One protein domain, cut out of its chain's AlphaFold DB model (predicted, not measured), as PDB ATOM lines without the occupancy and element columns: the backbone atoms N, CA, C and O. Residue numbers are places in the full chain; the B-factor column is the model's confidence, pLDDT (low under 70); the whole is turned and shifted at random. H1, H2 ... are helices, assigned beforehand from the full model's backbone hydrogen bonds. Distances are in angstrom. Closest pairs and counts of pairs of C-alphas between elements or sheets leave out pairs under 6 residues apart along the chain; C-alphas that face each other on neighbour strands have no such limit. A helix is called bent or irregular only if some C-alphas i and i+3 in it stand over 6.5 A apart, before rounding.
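Overview. This is residues 337 to 385 of the 589 residues of an uncharacterized protein of Emiliania huxleyi (UniProt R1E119). Three helices make an open, flat zigzag: H2 is in the middle, with the short H1 off to one side and the longest helix, H3, on the other. After H2 the chain folds back through a tight link into H3, whose residues 375 to 384 stick out with Asp 385. The printed part has 49 residues, of which 30 are in the named helices H1, H2 and H3, in that order along the chain; there is no named strand, and the class is all helix. It is only just compact, close to loose, with a radius of gyration of the C-alphas of 11.5 A and spans of 35 by 25 by 13 A.

Along the chain. H1 is residues 340 to 344, beginning at C-alpha 340 at (222.501, 189.353, 184.672). H2 is residues 355 to 365, 15.3 A from first to last C-alpha. H3 is residues 371 to 384, 19.7 A long by the same measure, and ends at C-alpha 384 at (251.217, 191.821, 169.392). H3 is irregular: C-alphas 373 and 376 are 7.1 A apart.

Arrangement. H1 and H2 are near each other, their closest C-alphas 8.1 A apart. H2 and H3 are close but not clearly touching; their closest C-alphas, those of Glu 364 and His 371, are 7.3 A apart. Their lines stand at a shallow tilt of 21 degrees, opposite ways. H1 and H3 are apart. In H1 and H2 every O i to N i+4 pair is within hydrogen-bond range; in H3, 8 of 10 are.

Size, cuts and confidence. The two C-alphas farthest apart, those of Thr 337 and Met 384, are 35.6 A apart. The printed part has no cut. The link from H1 to H2, 10 residues, is short, and that from H2 to H3, 5 residues, is tight. Mean pLDDT of the printed part is 84.1, and residues 337 to 338 are under 70.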
ATOM      1  N   THR A 337     224.682 192.810 193.813       66.62
ATOM      2  CA  THR A 337     224.671 191.527 193.116       66.62
ATOM      3  C   THR A 337     224.833 191.842 191.638       66.62
ATOM      4  O   THR A 337     224.149 192.727 191.132       66.62
ATOM      5  N   LEU A 338     225.790 191.204 190.968       67.38
ATOM      6  CA  LEU A 338     225.972 191.377 189.531       67.38
ATOM      7  C   LEU A 338     224.683 190.929 188.836       67.38
ATOM      8  O   LEU A 338     224.455 189.732 188.678       67.38
ATOM      9  N   ASP A 339     223.825 191.891 188.503       72.19
ATOM     10  CA  ASP A 339     222.607 191.640 187.749       72.19
ATOM     11  C   ASP A 339     222.998 191.043 186.396       72.19
ATOM     12  O   ASP A 339     223.994 191.449 185.790       72.19
ATOM     13  N   GLU A 340     222.228 190.068 185.923       80.81
ATOM     14  CA  GLU A 340     222.501 189.353 184.672       80.81
ATOM     15  C   GLU A 340     222.687 190.322 183.493       80.81
ATOM     16  O   GLU A 340     223.613 190.170 182.703       80.81
ATOM     17  N   GLU A 341     221.894 191.397 183.448       81.06
ATOM     18  CA  GLU A 341     222.013 192.468 182.452       81.06
ATOM     19  C   GLU A 341     223.367 193.192 182.512       81.06
ATOM     20  O   GLU A 341     223.951 193.511 181.476       81.06
ATOM     21  N   LEU A 342     223.903 193.425 183.716       79.69
ATOM     22  CA  LEU A 342     225.213 194.045 183.874       79.69
ATOM     23  C   LEU A 342     226.300 193.106 183.362       79.69
ATOM     24  O   LEU A 342     227.136 193.571 182.603       79.69
ATOM     25  N   ILE A 343     226.262 191.817 183.715       80.94
ATOM     26  CA  ILE A 343     227.239 190.816 183.249       80.94
ATOM     27  C   ILE A 343     227.224 190.726 181.722       80.94
ATOM     28  O   ILE A 343     228.275 190.835 181.104       80.94
ATOM     29  N   VAL A 344     226.041 190.619 181.112       84.31
ATOM     30  CA  VAL A 344     225.898 190.561 179.649       84.31
ATOM     31  C   VAL A 344     226.405 191.842 178.984       84.31
ATOM     32  O   VAL A 344     226.959 191.787 177.897       84.31
ATOM     33  N   SER A 345     226.274 193.002 179.635       85.25
ATOM     34  CA  SER A 345     226.807 194.260 179.094       85.25
ATOM     35  C   SER A 345     228.337 194.386 179.146       85.25
ATOM     36  O   SER A 345     228.865 195.330 178.563       85.25
ATOM     37  N   LEU A 346     229.033 193.507 179.881       86.19
ATOM     38  CA  LEU A 346     230.501 193.499 179.970       86.19
ATOM     39  C   LEU A 346     231.156 192.598 178.924       86.19
ATOM     40  O   LEU A 346     232.313 192.830 178.590       86.19
ATOM     41  N   ASP A 347     230.421 191.594 178.455       87.94
ATOM     42  CA  ASP A 347     230.844 190.653 177.425       87.94
ATOM     43  C   ASP A 347     230.840 191.371 176.068       87.94
ATOM     44  O   ASP A 347     229.781 191.726 175.534       87.94
ATOM     45  N   THR A 348     232.029 191.677 175.551       81.75
ATOM     46  CA  THR A 348     232.163 192.496 174.337       81.75
ATOM     47  C   THR A 348     232.291 191.635 173.080       81.75
ATOM     48  O   THR A 348     231.923 192.085 171.990       81.75
ATOM     49  N   ASP A 349     232.803 190.411 173.206       80.75
ATOM     50  CA  ASP A 349     233.088 189.500 172.093       80.75
ATOM     51  C   ASP A 349     232.131 188.296 172.002       80.75
ATOM     52  O   ASP A 349     232.107 187.599 170.980       80.75
ATOM     53  N   GLY A 350     231.261 188.124 172.995       82.25
ATOM     54  CA  GLY A 350     230.241 187.088 173.073       82.25
ATOM     55  C   GLY A 350     230.759 185.738 173.569       82.25
ATOM     56  O   GLY A 350     230.064 184.736 173.360       82.25
ATOM     57  N   ASP A 351     231.963 185.668 174.149       85.56
ATOM     58  CA  ASP A 351     232.575 184.421 174.627       85.56
ATOM     59  C   ASP A 351     232.403 184.169 176.140       85.56
ATOM     60  O   ASP A 351     232.715 183.081 176.651       85.56
ATOM     61  N   GLY A 352     231.786 185.125 176.835       84.44
ATOM     62  CA  GLY A 352     231.668 185.183 178.282       84.44
ATOM     63  C   GLY A 352     232.282 186.475 178.812       84.44
ATOM     64  O   GLY A 352     232.631 187.366 178.062       84.44
ATOM     65  N   VAL A 353     232.385 186.613 180.136       87.00
ATOM     66  CA  VAL A 353     233.065 187.777 180.726       87.00
ATOM     67  C   VAL A 353     234.389 187.328 181.305       87.00
ATOM     68  O   VAL A 353     234.426 186.634 182.334       87.00
ATOM     69  N   ASP A 354     235.485 187.747 180.682       87.44
ATOM     70  CA  ASP A 354     236.811 187.483 181.212       87.44
ATOM     71  C   ASP A 354     237.185 188.455 182.353       87.44
ATOM     72  O   ASP A 354     236.487 189.416 182.701       87.44
ATOM     73  N   LYS A 355     238.314 188.200 183.022       87.50
ATOM     74  CA  LYS A 355     238.751 189.049 184.141       87.50
ATOM     75  C   LYS A 355     239.106 190.474 183.690       87.50
ATOM     76  O   LYS A 355     238.980 191.400 184.495       87.50
ATOM     77  N   ALA A 356     239.634 190.644 182.483       86.25
ATOM     78  CA  ALA A 356     240.022 191.940 181.947       86.25
ATOM     79  C   ALA A 356     238.781 192.763 181.582       86.25
ATOM     80  O   ALA A 356     238.681 193.893 182.054       86.25
ATOM     81  N   GLU A 357     237.822 192.186 180.864       88.31
ATOM     82  CA  GLU A 357     236.523 192.778 180.539       88.31
ATOM     83  C   GLU A 357     235.746 193.147 181.797       88.31
ATOM     84  O   GLU A 357     235.295 194.284 181.940       88.31
ATOM     85  N   PHE A 358     235.693 192.241 182.782       87.38
ATOM     86  CA  PHE A 358     235.062 192.530 184.065       87.38
ATOM     87  C   PHE A 358     235.679 193.764 184.734       87.38
ATOM     88  O   PHE A 358     234.977 194.663 185.195       87.38
ATOM     89  N   VAL A 359     237.012 193.832 184.802       87.69
ATOM     90  CA  VAL A 359     237.710 194.953 185.444       87.69
ATOM     91  C   VAL A 359     237.569 196.239 184.630       87.69
ATOM     92  O   VAL A 359     237.295 197.280 185.225       87.69
ATOM     93  N   LEU A 360     237.735 196.194 183.305       88.81
ATOM     94  CA  LEU A 360     237.600 197.354 182.421       88.81
ATOM     95  C   LEU A 360     236.180 197.916 182.477       88.81
ATOM     96  O   LEU A 360     236.014 199.107 182.727       88.81
ATOM     97  N   GLY A 361     235.172 197.053 182.403       86.56
ATOM     98  CA  GLY A 361     233.773 197.425 182.537       86.56
ATOM     99  C   GLY A 361     233.422 198.008 183.904       86.56
ATOM    100  O   GLY A 361     232.755 199.039 183.996       86.56
ATOM    101  N   MET A 362     233.935 197.431 184.998       85.56
ATOM    102  CA  MET A 362     233.764 198.021 186.334       85.56
ATOM    103  C   MET A 362     234.440 199.396 186.456       85.56
ATOM    104  O   MET A 362     233.908 200.306 187.099       85.56
ATOM    105  N   LEU A 363     235.615 199.577 185.846       86.94
ATOM    106  CA  LEU A 363     236.323 200.859 185.832       86.94
ATOM    107  C   LEU A 363     235.617 201.902 184.947       86.94
ATOM    108  O   LEU A 363     235.606 203.084 185.308       86.94
ATOM    109  N   GLU A 364     234.991 201.471 183.854       86.31
ATOM    110  CA  GLU A 364     234.184 202.307 182.966       86.31
ATOM    111  C   GLU A 364     232.882 202.764 183.638       86.31
ATOM    112  O   GLU A 364     232.570 203.958 183.647       86.31
ATOM    113  N   LYS A 365     232.170 201.868 184.338       81.00
ATOM    114  CA  LYS A 365     230.988 202.229 185.151       81.00
ATOM    115  C   LYS A 365     231.333 203.199 186.286       81.00
ATOM    116  O   LYS A 365     230.531 204.065 186.643       81.00
ATOM    117  N   LEU A 366     232.553 203.116 186.823       81.06
ATOM    118  CA  LEU A 366     233.091 204.096 187.773       81.06
ATOM    119  C   LEU A 366     233.538 205.418 187.121       81.06
ATOM    120  O   LEU A 366     233.989 206.319 187.841       81.06
ATOM    121  N   SER A 367     233.435 205.536 185.794       79.06
ATOM    122  CA  SER A 367     233.928 206.655 184.983       79.06
ATOM    123  C   SER A 367     235.383 207.006 185.320       79.06
ATOM    124  O   SER A 367     235.744 208.177 185.456       79.06
ATOM    125  N   ILE A 368     236.202 205.981 185.584       80.38
ATOM    126  CA  ILE A 368     237.648 206.127 185.826       80.38
ATOM    127  C   ILE A 368     238.395 206.143 184.505       80.38
ATOM    128  O   ILE A 368     239.365 206.884 184.382       80.38
ATOM    129  N   ILE A 369     237.928 205.313 183.582       85.94
ATOM    130  CA  ILE A 369     238.425 205.160 182.224       85.94
ATOM    131  C   ILE A 369     237.216 205.208 181.290       85.94
ATOM    132  O   ILE A 369     236.136 204.758 181.678       85.94
ATOM    133  N   SER A 370     237.368 205.778 180.103       87.00
ATOM    134  CA  SER A 370     236.441 205.577 178.985       87.00
ATOM    135  C   SER A 370     236.988 204.511 178.038       87.00
ATOM    136  O   SER A 370     238.185 204.219 178.062       87.00
ATOM    137  N   HIS A 371     236.134 203.967 177.169       84.75
ATOM    138  CA  HIS A 371     236.568 203.095 176.075       84.75
ATOM    139  C   HIS A 371     237.745 203.690 175.279       84.75
ATOM    140  O   HIS A 371     238.729 203.005 175.008       84.75
ATOM    141  N   ASP A 372     237.705 204.992 174.988       86.12
ATOM    142  CA  ASP A 372     238.760 205.690 174.244       86.12
ATOM    143  C   ASP A 372     240.111 205.721 174.978       86.12
ATOM    144  O   ASP A 372     241.160 205.760 174.334       86.12
ATOM    145  N   ASP A 373     240.105 205.682 176.316       86.75
ATOM    146  CA  ASP A 373     241.331 205.707 177.116       86.75
ATOM    147  C   ASP A 373     242.102 204.383 177.019       86.75
ATOM    148  O   ASP A 373     243.335 204.387 177.078       86.75
ATOM    149  N   TYR A 374     241.398 203.248 176.896       87.19
ATOM    150  CA  TYR A 374     242.027 201.923 176.881       87.19
ATOM    151  C   TYR A 374     242.035 201.222 175.520       87.19
ATOM    152  O   TYR A 374     242.887 200.357 175.307       87.19
ATOM    153  N   ALA A 375     241.179 201.624 174.576       87.25
ATOM    154  CA  ALA A 375     241.138 201.071 173.223       87.25
ATOM    155  C   ALA A 375     242.505 201.065 172.510       87.25
ATOM    156  O   ALA A 375     242.842 200.037 171.921       87.25
ATOM    157  N   PRO A 376     243.361 202.107 172.610       90.12
ATOM    158  CA  PRO A 376     244.689 202.069 171.996       90.12
ATOM    159  C   PRO A 376     245.594 200.975 172.576       90.12
ATOM    160  O   PRO A 376     246.422 200.416 171.859       90.12
ATOM    161  N   PHE A 377     245.452 200.659 173.868       88.75
ATOM    162  CA  PHE A 377     246.224 199.591 174.510       88.75
ATOM    163  C   PHE A 377     245.698 198.209 174.126       88.75
ATOM    164  O   PHE A 377     246.496 197.293 173.945       88.75
ATOM    165  N   VAL A 378     244.381 198.070 173.956       86.38
ATOM    166  CA  VAL A 378     243.768 196.846 173.426       86.38
ATOM    167  C   VAL A 378     244.212 196.618 171.983       86.38
ATOM    168  O   VAL A 378     244.690 195.540 171.655       86.38
ATOM    169  N   GLU A 379     244.181 197.645 171.132       86.06
ATOM    170  CA  GLU A 379     244.673 197.541 169.754       86.06
ATOM    171  C   GLU A 379     246.174 197.213 169.715       86.06
ATOM    172  O   GLU A 379     246.624 196.390 168.917       86.06
ATOM    173  N   GLN A 380     246.965 197.818 170.604       86.81
ATOM    174  CA  GLN A 380     248.381 197.493 170.739       86.81
ATOM    175  C   GLN A 380     248.595 196.027 171.136       86.81
ATOM    176  O   GLN A 380     249.507 195.396 170.604       86.81
ATOM    177  N   PHE A 381     247.773 195.495 172.041       87.25
ATOM    178  CA  PHE A 381     247.809 194.091 172.437       87.25
ATOM    179  C   PHE A 381     247.445 193.171 171.267       87.25
ATOM    180  O   PHE A 381     248.196 192.249 170.971       87.25
ATOM    181  N   LEU A 382     246.368 193.473 170.537       84.44
ATOM    182  CA  LEU A 382     245.929 192.691 169.375       84.44
ATOM    183  C   LEU A 382     246.967 192.672 168.247       84.44
ATOM    184  O   LEU A 382     247.129 191.667 167.570       84.44
ATOM    185  N   ARG A 383     247.721 193.762 168.054       83.75
ATOM    186  CA  ARG A 383     248.844 193.789 167.098       83.75
ATOM    187  C   ARG A 383     250.030 192.923 167.526       83.75
ATOM    188  O   ARG A 383     250.880 192.626 166.694       83.75
ATOM    189  N   MET A 384     250.142 192.627 168.816       82.69
ATOM    190  CA  MET A 384     251.217 191.821 169.392       82.69
ATOM    191  C   MET A 384     250.835 190.343 169.517       82.69
ATOM    192  O   MET A 384     251.729 189.506 169.548       82.69
ATOM    193  N   ASP A 385     249.543 190.033 169.599       83.69
ATOM    194  CA  ASP A 385     249.014 188.670 169.586       83.69
ATOM    195  C   ASP A 385     248.823 188.192 168.139       83.69
ATOM    196  O   ASP A 385     247.723 188.237 167.587       83.69
TER     197      ASP A 385